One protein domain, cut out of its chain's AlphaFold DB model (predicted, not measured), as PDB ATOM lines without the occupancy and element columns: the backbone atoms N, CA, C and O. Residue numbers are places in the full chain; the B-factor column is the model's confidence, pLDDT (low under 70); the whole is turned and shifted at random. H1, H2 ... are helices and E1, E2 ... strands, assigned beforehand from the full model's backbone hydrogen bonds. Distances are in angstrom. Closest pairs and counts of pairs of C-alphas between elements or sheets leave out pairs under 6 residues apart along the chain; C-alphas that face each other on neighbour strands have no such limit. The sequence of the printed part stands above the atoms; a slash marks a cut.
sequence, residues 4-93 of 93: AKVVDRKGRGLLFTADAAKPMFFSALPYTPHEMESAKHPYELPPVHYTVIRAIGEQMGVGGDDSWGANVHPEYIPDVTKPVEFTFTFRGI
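This is residues 4 to 93 of the 93 residues of the protein "Beta-galactosidase" of Faecalibacterium sp. CAG:74_58_120 (UniProt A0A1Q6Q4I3). With little regular structure, this is a flat, loose model: a three-strand sheet, E1-E2-E5, near a two-strand ribbon, E3 and E4, with two long loops. H1 lies beyond the ribbon; residues 38 to 43 stick out. The 90 printed residues hold E1 E2 E3 H1 E4 E5, class mixed, 29 in named elements; both sheets are antiparallel, the radius of gyration of the C-alphas is 16.7 A and the spans are 47 by 40 by 19 A.

E2 is residues 13 to 17, 13.6 A; E1 is 4 to 7, from (-40.793, -20.348, -32.136); E5 is 89 to 92, ending at (-32.481, -17.557, -40.348). E3 is 25 to 29, 13.3 A; E4 is 52 to 56, 12.6 A; H1 is 33 to 38.

E1 and E2, a hairpin, are antiparallel at 177 degrees, N 4 to O 16 2.9 A. E2 and E5 are antiparallel at 159 degrees, N 15 to O 91 2.9 A. E3 and E4 are antiparallel at 173 degrees, N 52 to O 29 2.7 A. The closest C-alphas of E1 and E3, Val 6 and Ala 28, are 7.6 A apart. H1 is not on the three-strand sheet; its O i to N i+4 pairs are within hydrogen-bond range.

The farthest C-alphas, Lys 10 and Gly 69, are 47.5 A apart. The printed part has no cut; links H1 to E4 and E4 to E5 are long. No printed residue is under 70 in pLDDT.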
ATOM      1  N   ALA A   4     -40.270 -21.709 -32.036       97.44
ATOM      2  CA  ALA A   4     -40.793 -20.348 -32.136       97.44
ATOM      3  C   ALA A   4     -40.282 -19.670 -33.409       97.44
ATOM      4  O   ALA A   4     -39.106 -19.793 -33.735       97.44
ATOM      5  N   LYS A   5     -41.140 -18.934 -34.120       97.44
ATOM      6  CA  LYS A   5     -40.732 -18.092 -35.253       97.44
ATOM      7  C   LYS A   5     -40.984 -16.634 -34.916       97.44
ATOM      8  O   LYS A   5     -42.105 -16.284 -34.560       97.44
ATOM      9  N   VAL A   6     -39.963 -15.800 -35.073       97.25
ATOM     10  CA  VAL A   6     -40.080 -14.343 -34.961       97.25
ATOM     11  C   VAL A   6     -39.716 -13.766 -36.318       97.25
ATOM     12  O   VAL A   6     -38.577 -13.916 -36.758       97.25
ATOM     13  N   VAL A   7     -40.698 -13.184 -37.006       97.44
ATOM     14  CA  VAL A   7     -40.571 -12.734 -38.399       97.44
ATOM     15  C   VAL A   7     -41.112 -11.326 -38.589       97.44
ATOM     16  O   VAL A   7     -42.014 -10.888 -37.874       97.44
ATOM     17  N   ASP A   8     -40.575 -10.627 -39.584       95.31
ATOM     18  CA  ASP A   8     -41.143  -9.380 -40.077       95.31
ATOM     19  C   ASP A   8     -42.370  -9.626 -40.977       95.31
ATOM     20  O   ASP A   8     -42.735 -10.758 -41.308       95.31
ATOM     21  N   ARG A   9     -43.008  -8.541 -41.432       95.62
ATOM     22  CA  ARG A   9     -44.165  -8.611 -42.347       95.62
ATOM     23  C   ARG A   9     -43.848  -9.235 -43.712       95.62
ATOM     24  O   ARG A   9     -44.773  -9.590 -44.432       95.62
ATOM     25  N   LYS A  10     -42.570  -9.329 -44.089       96.31
ATOM     26  CA  LYS A  10     -42.105  -9.948 -45.337       96.31
ATOM     27  C   LYS A  10     -41.716 -11.419 -45.138       96.31
ATOM     28  O   LYS A  10     -41.262 -12.045 -46.089       96.31
ATOM     29  N   GLY A  11     -41.890 -11.966 -43.932       95.62
ATOM     30  CA  GLY A  11     -41.589 -13.356 -43.598       95.62
ATOM     31  C   GLY A  11     -40.123 -13.635 -43.259       95.62
ATOM     32  O   GLY A  11     -39.787 -14.794 -43.032       95.62
ATOM     33  N   ARG A  12     -39.266 -12.610 -43.191       97.06
ATOM     34  CA  ARG A  12     -37.840 -12.760 -42.860       97.06
ATOM     35  C   ARG A  12     -37.665 -12.784 -41.352       97.06
ATOM     36  O   ARG A  12     -38.285 -11.971 -40.662       97.06
ATOM     37  N   GLY A  13     -36.805 -13.649 -40.827       96.75
ATOM     38  CA  GLY A  13     -36.560 -13.652 -39.386       96.75
ATOM     39  C   GLY A  13     -35.792 -14.851 -38.863       96.75
ATOM     40  O   GLY A  13     -34.864 -15.335 -39.502       96.75
ATOM     41  N   LEU A  14     -36.161 -15.298 -37.663       97.81
ATOM     42  CA  LEU A  14     -35.478 -16.369 -36.943       97.81
ATOM     43  C   LEU A  14     -36.463 -17.471 -36.538       97.81
ATOM     44  O   LEU A  14     -37.553 -17.197 -36.031       97.81
ATOM     45  N   LEU A  15     -36.051 -18.724 -36.732       98.12
ATOM     46  CA  LEU A  15     -36.691 -19.919 -36.184       98.12
ATOM     47  C   LEU A  15     -35.837 -20.442 -35.035       98.12
ATOM     48  O   LEU A  15     -34.691 -20.818 -35.262       98.12
ATOM     49  N   PHE A  16     -36.422 -20.538 -33.850       98.19
ATOM     50  CA  PHE A  16     -35.862 -21.185 -32.670       98.19
ATOM     51  C   PHE A  16     -36.465 -22.578 -32.524       98.19
ATOM     52  O   PHE A  16     -37.670 -22.745 -32.725       98.19
ATOM     53  N   THR A  17     -35.658 -23.570 -32.155       97.75
ATOM     54  CA  THR A  17     -36.140 -24.923 -31.844       97.75
ATOM     55  C   THR A  17     -35.447 -25.495 -30.612       97.75
ATOM     56  O   THR A  17     -34.294 -25.169 -30.331       97.75
ATOM     57  N   ALA A  18     -36.172 -26.326 -29.871       96.88
ATOM     58  CA  ALA A  18     -35.689 -27.104 -28.736       96.88
ATOM     59  C   ALA A  18     -36.102 -28.567 -28.906       96.88
ATOM     60  O   ALA A  18     -37.036 -28.882 -29.652       96.88
ATOM     61  N   ASP A  19     -35.422 -29.445 -28.176       94.12
ATOM     62  CA  ASP A  19     -35.813 -30.845 -28.062       94.12
ATOM     63  C   ASP A  19     -37.259 -30.953 -27.535       94.12
ATOM     64  O   ASP A  19     -37.686 -30.226 -26.636       94.12
ATOM     65  N   ALA A  20     -38.032 -31.879 -28.098       90.06
ATOM     66  CA  ALA A  20     -39.379 -32.177 -27.639       90.06
ATOM     67  C   ALA A  20     -39.419 -32.694 -26.191       90.06
ATOM     68  O   ALA A  20     -40.411 -32.446 -25.505       90.06
ATOM     69  N   ALA A  21     -38.370 -33.395 -25.751       92.19
ATOM     70  CA  ALA A  21     -38.217 -33.910 -24.395       92.19
ATOM     71  C   ALA A  21     -37.789 -32.828 -23.390       92.19
ATOM     72  O   ALA A  21     -38.076 -32.953 -22.202       92.19
ATOM     73  N   LYS A  22     -37.140 -31.756 -23.861       90.44
ATOM     74  CA  LYS A  22     -36.710 -30.604 -23.053       90.44
ATOM     75  C   LYS A  22     -37.168 -29.297 -23.715       90.44
ATOM     76  O   LYS A  22     -36.352 -28.585 -24.308       90.44
ATOM     77  N   PRO A  23     -38.479 -28.996 -23.686       92.69
ATOM     78  CA  PRO A  23     -39.008 -27.802 -24.329       92.69
ATOM     79  C   PRO A  23     -38.500 -26.531 -23.634       92.69
ATOM     80  O   PRO A  23     -38.387 -26.491 -22.417       92.69
ATOM     81  N   MET A  24     -38.286 -25.460 -24.400       95.56
ATOM     82  CA  MET A  24     -37.879 -24.157 -23.858       95.56
ATOM     83  C   MET A  24     -39.084 -23.316 -23.413       95.56
ATOM     84  O   MET A  24     -40.176 -23.430 -23.983       95.56
ATOM     85  N   PHE A  25     -38.874 -22.388 -22.489       96.69
ATOM     86  CA  PHE A  25     -39.698 -21.187 -22.358       96.69
ATOM     87  C   PHE A  25     -39.210 -20.123 -23.349       96.69
ATOM     88  O   PHE A  25     -38.050 -20.126 -23.770       96.69
ATOM     89  N   PHE A  26     -40.103 -19.231 -23.773       97.25
ATOM     90  CA  PHE A  26     -39.784 -18.262 -24.816       97.25
ATOM     91  C   PHE A  26     -40.567 -16.965 -24.640       97.25
ATOM     92  O   PHE A  26     -41.761 -16.998 -24.346       97.25
ATOM     93  N   SER A  27     -39.917 -15.831 -24.891       97.31
ATOM     94  CA  SER A  27     -40.571 -14.524 -24.975       97.31
ATOM     95  C   SER A  27     -39.968 -13.684 -26.098       97.31
ATOM     96  O   SER A  27     -38.755 -13.722 -26.299       97.31
ATOM     97  N   ALA A  28     -40.791 -12.881 -26.769       97.38
ATOM     98  CA  ALA A  28     -40.366 -11.867 -27.731       97.38
ATOM     99  C   ALA A  28     -41.062 -10.546 -27.378       97.38
ATOM    100  O   ALA A  28     -42.237 -10.363 -27.691       97.38
ATOM    101  N   LEU A  29     -40.361  -9.670 -26.657       97.12
ATOM    102  CA  LEU A  29     -40.915  -8.440 -26.088       97.12
ATOM    103  C   LEU A  29     -40.300  -7.198 -26.747       97.12
ATOM    104  O   LEU A  29     -39.161  -7.255 -27.202       97.12
ATOM    105  N   PRO A  30     -41.010  -6.061 -26.785       96.94
ATOM    106  CA  PRO A  30     -40.458  -4.803 -27.294       96.94
ATOM    107  C   PRO A  30     -39.452  -4.133 -26.339       96.94
ATOM    108  O   PRO A  30     -38.833  -3.144 -26.718       96.94
ATOM    109  N   TYR A  31     -39.283  -4.674 -25.129       97.44
ATOM    110  CA  TYR A  31     -38.460  -4.110 -24.061       97.44
ATOM    111  C   TYR A  31     -37.604  -5.186 -23.399       97.44
ATOM    112  O   TYR A  31     -37.980  -6.361 -23.317       97.44
ATOM    113  N   THR A  32     -36.446  -4.777 -22.903       96.50
ATOM    114  CA  THR A  32     -35.597  -5.574 -22.023       96.50
ATOM    115  C   THR A  32     -36.242  -5.703 -20.641       96.50
ATOM    116  O   THR A  32     -37.025  -4.839 -20.237       96.50
ATOM    117  N   PRO A  33     -35.886  -6.740 -19.859       95.62
ATOM    118  CA  PRO A  33     -36.343  -6.844 -18.475       95.62
ATOM    119  C   PRO A  33     -35.993  -5.609 -17.634       95.62
ATOM    120  O   PRO A  33     -36.797  -5.188 -16.816       95.62
ATOM    121  N   HIS A  34     -34.829  -4.998 -17.879       96.19
ATOM    122  CA  HIS A  34     -34.359  -3.842 -17.110       96.19
ATOM    123  C   HIS A  34     -35.187  -2.585 -17.419       96.19
ATOM    124  O   HIS A  34     -35.518  -1.827 -16.509       96.19
ATOM    125  N   GLU A  35     -35.564  -2.373 -18.686       96.75
ATOM    126  CA  GLU A  35     -36.470  -1.283 -19.078       96.75
ATOM    127  C   GLU A  35     -37.858  -1.467 -18.455       96.75
ATOM    128  O   GLU A  35     -38.428  -0.508 -17.940       96.75
ATOM    129  N   MET A  36     -38.385  -2.698 -18.462       95.88
ATOM    130  CA  MET A  36     -39.688  -3.001 -17.863       95.88
ATOM    131  C   MET A  36     -39.701  -2.814 -16.346       95.88
ATOM    132  O   MET A  36     -40.676  -2.298 -15.816       95.88
ATOM    133  N   GLU A  37     -38.641  -3.230 -15.654       96.19
ATOM    134  CA  GLU A  37     -38.537  -3.122 -14.195       96.19
ATOM    135  C   GLU A  37     -38.341  -1.671 -13.730       96.19
ATOM    136  O   GLU A  37     -38.801  -1.288 -12.656       96.19
ATOM    137  N   SER A  38     -37.699  -0.844 -14.560       97.00
ATOM    138  CA  SER A  38     -37.463   0.570 -14.250       97.00
ATOM    139  C   SER A  38     -38.709   1.450 -14.427       97.00
ATOM    140  O   SER A  38     -38.808   2.498 -13.787       97.00
ATOM    141  N   ALA A  39     -39.650   1.057 -15.291       96.94
ATOM    142  CA  ALA A  39     -40.870   1.814 -15.566       96.94
ATOM    143  C   ALA A  39     -41.978   1.478 -14.555       96.94
ATOM    144  O   ALA A  39     -42.342   0.317 -14.373       96.94
ATOM    145  N   LYS A  40     -42.579   2.498 -13.933       97.19
ATOM    146  CA  LYS A  40     -43.742   2.321 -13.044       97.19
ATOM    147  C   LYS A  40     -45.056   2.326 -13.814       97.19
ATOM    148  O   LYS A  40     -46.034   1.735 -13.362       97.19
ATOM    149  N   HIS A  41     -45.076   2.981 -14.971       97.31
ATOM    150  CA  HIS A  41     -46.249   3.071 -15.832       97.31
ATOM    151  C   HIS A  41     -45.891   2.759 -17.291       97.31
ATOM    152  O   HIS A  41     -44.807   3.125 -17.745       97.31
ATOM    153  N   PRO A  42     -46.807   2.166 -18.083       95.25
ATOM    154  CA  PRO A  42     -46.515   1.794 -19.469       95.25
ATOM    155  C   PRO A  42     -46.048   2.943 -20.376       95.25
ATOM    156  O   PRO A  42     -45.301   2.707 -21.318       95.25
ATOM    157  N   TYR A  43     -46.467   4.184 -20.114       95.62
ATOM    158  CA  TYR A  43     -46.069   5.348 -20.917       95.62
ATOM    159  C   TYR A  43     -44.646   5.849 -20.620       95.62
ATOM    160  O   TYR A  43     -44.145   6.706 -21.341       95.62
ATOM    161  N   GLU A  44     -44.010   5.359 -19.553       97.56
ATOM    162  CA  GLU A  44     -42.624   5.693 -19.193       97.56
ATOM    163  C   GLU A  44     -41.616   4.813 -19.946       97.56
ATOM    164  O   GLU A  44     -40.414   5.070 -19.902       97.56
ATOM    165  N   LEU A  45     -42.096   3.772 -20.639       97.06
ATOM    166  CA  LEU A  45     -41.257   2.881 -21.428       97.06
ATOM    167  C   LEU A  45     -40.624   3.636 -22.608       97.06
ATOM    168  O   LEU A  45     -41.272   4.492 -23.221       97.06
ATOM    169  N   PRO A  46     -39.367   3.313 -22.960       95.88
ATOM    170  CA  PRO A  46     -38.678   3.994 -24.043       95.88
ATOM    171  C   PRO A  46     -39.344   3.700 -25.397       95.88
ATOM    172  O   PRO A  46     -40.109   2.741 -25.541       95.88
ATOM    173  N   PRO A  47     -39.046   4.492 -26.438       96.69
ATOM    174  CA  PRO A  47     -39.422   4.134 -27.797       96.69
ATOM    175  C   PRO A  47     -38.898   2.742 -28.185       96.69
ATOM    176  O   PRO A  47     -37.766   2.371 -27.881       96.69
ATOM    177  N   VAL A  48     -39.727   1.964 -28.882       96.44
ATOM    178  CA  VAL A  48     -39.386   0.594 -29.290       96.44
ATOM    179  C   VAL A  48     -38.472   0.623 -30.511       96.44
ATOM    180  O   VAL A  48     -38.869   1.090 -31.580       96.44
ATOM    181  N   HIS A  49     -37.270   0.064 -30.377       93.31
ATOM    182  CA  HIS A  49     -36.289  -0.015 -31.466       93.31
ATOM    183  C   HIS A  49     -35.936  -1.447 -31.879       93.31
ATOM    184  O   HIS A  49     -35.441  -1.668 -32.983       93.31
ATOM    185  N   TYR A  50     -36.203  -2.425 -31.019       94.56
ATOM    186  CA  TYR A  50     -35.830  -3.820 -31.218       94.56
ATOM    187  C   TYR A  50     -36.876  -4.756 -30.616       94.56
ATOM    188  O   TYR A  50     -37.736  -4.356 -29.836       94.56
ATOM    189  N   THR A  51     -36.805  -6.030 -30.999       96.44
ATOM    190  CA  THR A  51     -37.507  -7.116 -30.309       96.44
ATOM    191  C   THR A  51     -36.495  -7.878 -29.465       96.44
ATOM    192  O   THR A  51     -35.551  -8.460 -29.994       96.44
ATOM    193  N   VAL A  52     -36.697  -7.885 -28.153       97.38
ATOM    194  CA  VAL A  52     -35.910  -8.647 -27.187       97.38
ATOM    195  C   VAL A  52     -36.447 -10.069 -27.133       97.38
ATOM    196  O   VAL A  52     -37.535 -10.329 -26.613       97.38
ATOM    197  N   ILE A  53     -35.675 -11.001 -27.685       97.31
ATOM    198  CA  ILE A  53     -36.000 -12.426 -27.686       97.31
ATOM    199  C   ILE A  53     -35.248 -13.114 -26.548       97.31
ATOM    200  O   ILE A  53     -34.038 -12.948 -26.412       97.31
ATOM    201  N   ARG A  54     -35.951 -13.924 -25.751       97.25
ATOM    202  CA  ARG A  54     -35.358 -14.769 -24.705       97.25
ATOM    203  C   ARG A  54     -35.777 -16.215 -24.941       97.25
ATOM    204  O   ARG A  54     -36.969 -16.510 -24.907       97.25
ATOM    205  N   ALA A  55     -34.802 -17.093 -25.164       96.88
ATOM    206  CA  ALA A  55     -34.966 -18.541 -25.072       96.88
ATOM    207  C   ALA A  55     -34.469 -18.975 -23.691       96.88
ATOM    208  O   ALA A  55     -33.339 -18.663 -23.316       96.88
ATOM    209  N   ILE A  56     -35.331 -19.622 -22.914       96.31
ATOM    210  CA  ILE A  56     -35.122 -19.843 -21.483       96.31
ATOM    211  C   ILE A  56     -35.268 -21.341 -21.208       96.31
ATOM    212  O   ILE A  56     -36.260 -21.947 -21.614       96.31
ATOM    213  N   GLY A  57     -34.285 -21.938 -20.535       94.56
ATOM    214  CA  GLY A  57     -34.334 -23.352 -20.154       94.56
ATOM    215  C   GLY A  57     -35.323 -23.604 -19.025       94.56
ATOM    216  O   GLY A  57     -36.237 -24.407 -19.171       94.56
ATOM    217  N   GLU A  58     -35.184 -22.850 -17.938       93.25
ATOM    218  CA  GLU A  58     -36.040 -22.952 -16.760       93.25
ATOM    219  C   GLU A  58     -36.391 -21.559 -16.236       93.25
ATOM    220  O   GLU A  58     -35.620 -20.607 -16.378       93.25
ATOM    221  N   GLN A  59     -37.576 -21.438 -15.646       93.75
ATOM    222  CA  GLN A  59     -38.061 -20.210 -15.035       93.75
ATOM    223  C   GLN A  59     -38.805 -20.563 -13.752       93.75
ATOM    224  O   GLN A  59     -39.636 -21.469 -13.747       93.75
ATOM    225  N   MET A  60     -38.513 -19.830 -12.679       95.75
ATOM    226  CA  MET A  60     -39.231 -19.967 -11.418       95.75
ATOM    227  C   MET A  60     -40.702 -19.578 -11.576       95.75
ATOM    228  O   MET A  60     -41.039 -18.664 -12.337       95.75
ATOM    229  N   GLY A  61     -41.571 -20.272 -10.842       96.00
ATOM    230  CA  GLY A  61     -42.973 -19.903 -10.708       96.00
ATOM    231  C   GLY A  61     -43.150 -18.474 -10.190       96.00
ATOM    232  O   GLY A  61     -42.262 -17.897  -9.570       96.00
ATOM    233  N   VAL A  62     -44.319 -17.893 -10.455       95.69
ATOM    234  CA  VAL A  62     -44.647 -16.529 -10.007       95.69
ATOM    235  C   VAL A  62     -45.011 -16.499  -8.516       95.69
ATOM    236  O   VAL A  62     -44.734 -15.510  -7.846       95.69
ATOM    237  N   GLY A  63     -45.598 -17.582  -7.990       95.94
ATOM    238  CA  GLY A  63     -46.189 -17.611  -6.649       95.94
ATOM    239  C   GLY A  63     -47.542 -16.895  -6.622       95.94
ATOM    240  O   GLY A  63     -48.264 -16.915  -7.621       95.94
ATOM    241  N   GLY A  64     -47.862 -16.248  -5.499       95.31
ATOM    242  CA  GLY A  64     -49.056 -15.404  -5.371       95.31
ATOM    243  C   GLY A  64     -50.191 -15.972  -4.518       95.31
ATOM    244  O   GLY A  64     -51.318 -15.502  -4.662       95.31
ATOM    245  N   ASP A  65     -49.921 -16.935  -3.630       96.69
ATOM    246  CA  ASP A  65     -50.871 -17.342  -2.578       96.69
ATOM    247  C   ASP A  65     -51.305 -16.140  -1.728       96.69
ATOM    248  O   ASP A  65     -52.479 -15.984  -1.393       96.69
ATOM    249  N   ASP A  66     -50.349 -15.256  -1.445       94.56
ATOM    250  CA  ASP A  66     -50.593 -13.884  -1.038       94.56
ATOM    251  C   ASP A  66     -49.595 -12.931  -1.711       94.56
ATOM    252  O   ASP A  66     -48.614 -13.349  -2.334       94.56
ATOM    253  N   SER A  67     -49.867 -11.628  -1.616       92.19
ATOM    254  CA  SER A  67     -49.005 -10.578  -2.168       92.19
ATOM    255  C   SER A  67     -48.151  -9.886  -1.098       92.19
ATOM    256  O   SER A  67     -47.724  -8.750  -1.312       92.19
ATOM    257  N   TRP A  68     -47.968 -10.498   0.078       93.31
ATOM    258  CA  TRP A  68     -47.321  -9.867   1.238       93.31
ATOM    259  C   TRP A  68     -46.334 -10.770   1.994       93.31
ATOM    260  O   TRP A  68     -45.847 -10.373   3.052       93.31
ATOM    261  N   GLY A  69     -45.986 -11.945   1.464       92.31
ATOM    262  CA  GLY A  69     -44.874 -12.738   1.993       92.31
ATOM    263  C   GLY A  69     -44.827 -14.214   1.601       92.31
ATOM    264  O   GLY A  69     -43.824 -14.865   1.895       92.31
ATOM    265  N   ALA A  70     -45.860 -14.761   0.961       96.25
ATOM    266  CA  ALA A  70     -45.853 -16.155   0.536       96.25
ATOM    267  C   ALA A  70     -44.800 -16.413  -0.555       96.25
ATOM    268  O   ALA A  70     -44.743 -15.730  -1.580       96.25
ATOM    269  N   ASN A  71     -43.973 -17.438  -0.339       95.44
ATOM    270  CA  ASN A  71     -42.997 -17.890  -1.325       95.44
ATOM    271  C   ASN A  71     -43.657 -18.722  -2.432       95.44
ATOM    272  O   ASN A  71     -44.743 -19.277  -2.272       95.44
ATOM    273  N   VAL A  72     -42.941 -18.863  -3.548       97.12
ATOM    274  CA  VAL A  72     -43.258 -19.853  -4.583       97.12
ATOM    275  C   VAL A  72     -43.199 -21.255  -3.969       97.12
ATOM    276  O   VAL A  72     -42.297 -21.551  -3.183       97.12
ATOM    277  N   HIS A  73     -44.148 -22.123  -4.323       96.81
ATOM    278  CA  HIS A  73     -44.147 -23.503  -3.832       96.81
ATOM    279  C   HIS A  73     -42.919 -24.266  -4.368       96.81
ATOM    280  O   HIS A  73     -42.537 -24.040  -5.523       96.81
ATOM    281  N   PRO A  74     -42.284 -25.154  -3.574       95.69
ATOM    282  CA  PRO A  74     -41.014 -25.798  -3.931       95.69
ATOM    283  C   PRO A  74     -40.999 -26.520  -5.286       95.69
ATOM    284  O   PRO A  74     -39.981 -26.501  -5.969       95.69
ATOM    285  N   GLU A  75     -42.114 -27.114  -5.711       95.31
ATOM    286  CA  GLU A  75     -42.250 -27.810  -6.998       95.31
ATOM    287  C   GLU A  75     -42.150 -26.893  -8.230       95.31
ATOM    288  O   GLU A  75     -41.957 -27.382  -9.344       95.31
ATOM    289  N   TYR A  76     -42.263 -25.574  -8.047       95.81
ATOM    290  CA  TYR A  76     -42.125 -24.570  -9.107       95.81
ATOM    291  C   TYR A  76     -40.816 -23.776  -9.009       95.81
ATOM    292  O   TYR A  76     -40.647 -22.769  -9.706       95.81
ATOM    293  N   ILE A  77     -39.890 -24.206  -8.151       95.25
ATOM    294  CA  ILE A  77     -38.549 -23.636  -8.037       95.25
ATOM    295  C   ILE A  77     -37.573 -24.550  -8.802       95.25
ATOM    296  O   ILE A  77     -37.467 -25.728  -8.466       95.25
ATOM    297  N   PRO A  78     -36.859 -24.033  -9.823       93.12
ATOM    298  CA  PRO A  78     -35.780 -24.744 -10.506       93.12
ATOM    299  C   PRO A  78     -34.773 -25.375  -9.536       93.12
ATOM    300  O   PRO A  78     -34.326 -24.717  -8.592       93.12
ATOM    301  N   ASP A  79     -34.384 -26.631  -9.771       92.06
ATOM    302  CA  ASP A  79     -33.370 -27.305  -8.953       92.06
ATOM    303  C   ASP A  79     -31.974 -26.762  -9.289       92.06
ATOM    304  O   ASP A  79     -31.360 -27.116 -10.294       92.06
ATOM    305  N   VAL A  80     -31.460 -25.904  -8.409       89.00
ATOM    306  CA  VAL A  80     -30.134 -25.282  -8.536       89.00
ATOM    307  C   VAL A  80     -29.030 -26.046  -7.799       89.00
ATOM    308  O   VAL A  80     -27.909 -25.552  -7.680       89.00
ATOM    309  N   THR A  81     -29.310 -27.247  -7.281       94.38
ATOM    310  CA  THR A  81     -28.303 -28.060  -6.574       94.38
ATOM    311  C   THR A  81     -27.308 -28.738  -7.518       94.38
ATOM    312  O   THR A  81     -26.256 -29.210  -7.079       94.38
ATOM    313  N   LYS A  82     -27.620 -28.785  -8.818       91.75
ATOM    314  CA  LYS A  82     -26.800 -29.396  -9.872       91.75
ATOM    315  C   LYS A  82     -26.594 -28.419 -11.032       91.75
ATOM    316  O   LYS A  82     -27.391 -27.498 -11.201       91.75
ATOM    317  N   PRO A  83     -25.552 -28.615 -11.863       91.56
ATOM    318  CA  PRO A  83     -25.395 -27.849 -13.092       91.56
ATOM    319  C   PRO A  83     -26.626 -27.983 -13.991       91.56
ATOM    320  O   PRO A  83     -27.102 -29.092 -14.243       91.56
ATOM    321  N   VAL A  84     -27.109 -26.849 -14.493       90.00
ATOM    322  CA  VAL A  84     -28.235 -26.791 -15.427       90.00
ATOM    323  C   VAL A  84     -27.689 -26.679 -16.844       90.00
ATOM    324  O   VAL A  84     -26.945 -25.754 -17.168       90.00
ATOM    325  N   GLU A  85     -28.088 -27.615 -17.702       91.56
ATOM    326  CA  GLU A  85     -27.769 -27.597 -19.127       91.56
ATOM    327  C   GLU A  85     -29.022 -27.306 -19.944       91.56
ATOM    328  O   GLU A  85     -30.020 -28.030 -19.886       91.56
ATOM    329  N   PHE A  86     -28.947 -26.259 -20.759       93.06
ATOM    330  CA  PHE A  86     -30.001 -25.874 -21.680       93.06
ATOM    331  C   PHE A  86     -29.435 -25.771 -23.094       93.06
ATOM    332  O   PHE A  86     -28.428 -25.106 -23.332       93.06
ATOM    333  N   THR A  87     -30.091 -26.432 -24.044       95.69
ATOM    334  CA  THR A  87     -29.704 -26.405 -25.454       95.69
ATOM    335  C   THR A  87     -30.899 -26.033 -26.308       95.69
ATOM    336  O   THR A  87     -31.987 -26.592 -26.181       95.69
ATOM    337  N   PHE A  88     -30.669 -25.104 -27.223       96.88
ATOM    338  CA  PHE A  88     -31.597 -24.743 -28.275       96.88
ATOM    339  C   PHE A  88     -30.806 -24.431 -29.540       96.88
ATOM    340  O   PHE A  88     -29.603 -24.170 -29.492       96.88
ATOM    341  N   THR A  89     -31.483 -24.439 -30.679       97.56
ATOM    342  CA  THR A  89     -30.904 -23.986 -31.944       97.56
ATOM    343  C   THR A  89     -31.713 -22.826 -32.491       97.56
ATOM    344  O   THR A  89     -32.906 -22.682 -32.203       97.56
ATOM    345  N   PHE A  90     -31.068 -21.997 -33.303       97.44
ATOM    346  CA  PHE A  90     -31.751 -20.979 -34.079       97.44
ATOM    347  C   PHE A  90     -31.178 -20.910 -35.492       97.44
ATOM    348  O   PHE A  90     -30.007 -21.219 -35.717       97.44
ATOM    349  N   ARG A  91     -32.012 -20.518 -36.456       97.88
ATOM    350  CA  ARG A  91     -31.591 -20.276 -37.840       97.88
ATOM    351  C   ARG A  91     -32.392 -19.156 -38.485       97.88
ATOM    352  O   ARG A  91     -33.540 -18.928 -38.106       97.88
ATOM    353  N   GLY A  92     -31.791 -18.508 -39.480       97.44
ATOM    354  CA  GLY A  92     -32.481 -17.557 -40.348       97.44
ATOM    355  C   GLY A  92     -33.603 -18.210 -41.158       97.44
ATOM    356  O   GLY A  92     -33.518 -19.394 -41.506       97.44
ATOM    357  N   ILE A  93     -34.641 -17.421 -41.438       93.19
ATOM    358  CA  ILE A  93     -35.764 -17.720 -42.338       93.19
ATOM    359  C   ILE A  93     -35.843 -16.625 -43.396       93.19
ATOM    360  O   ILE A  93     -35.766 -15.435 -42.997       93.19
TER     361      ILE A  93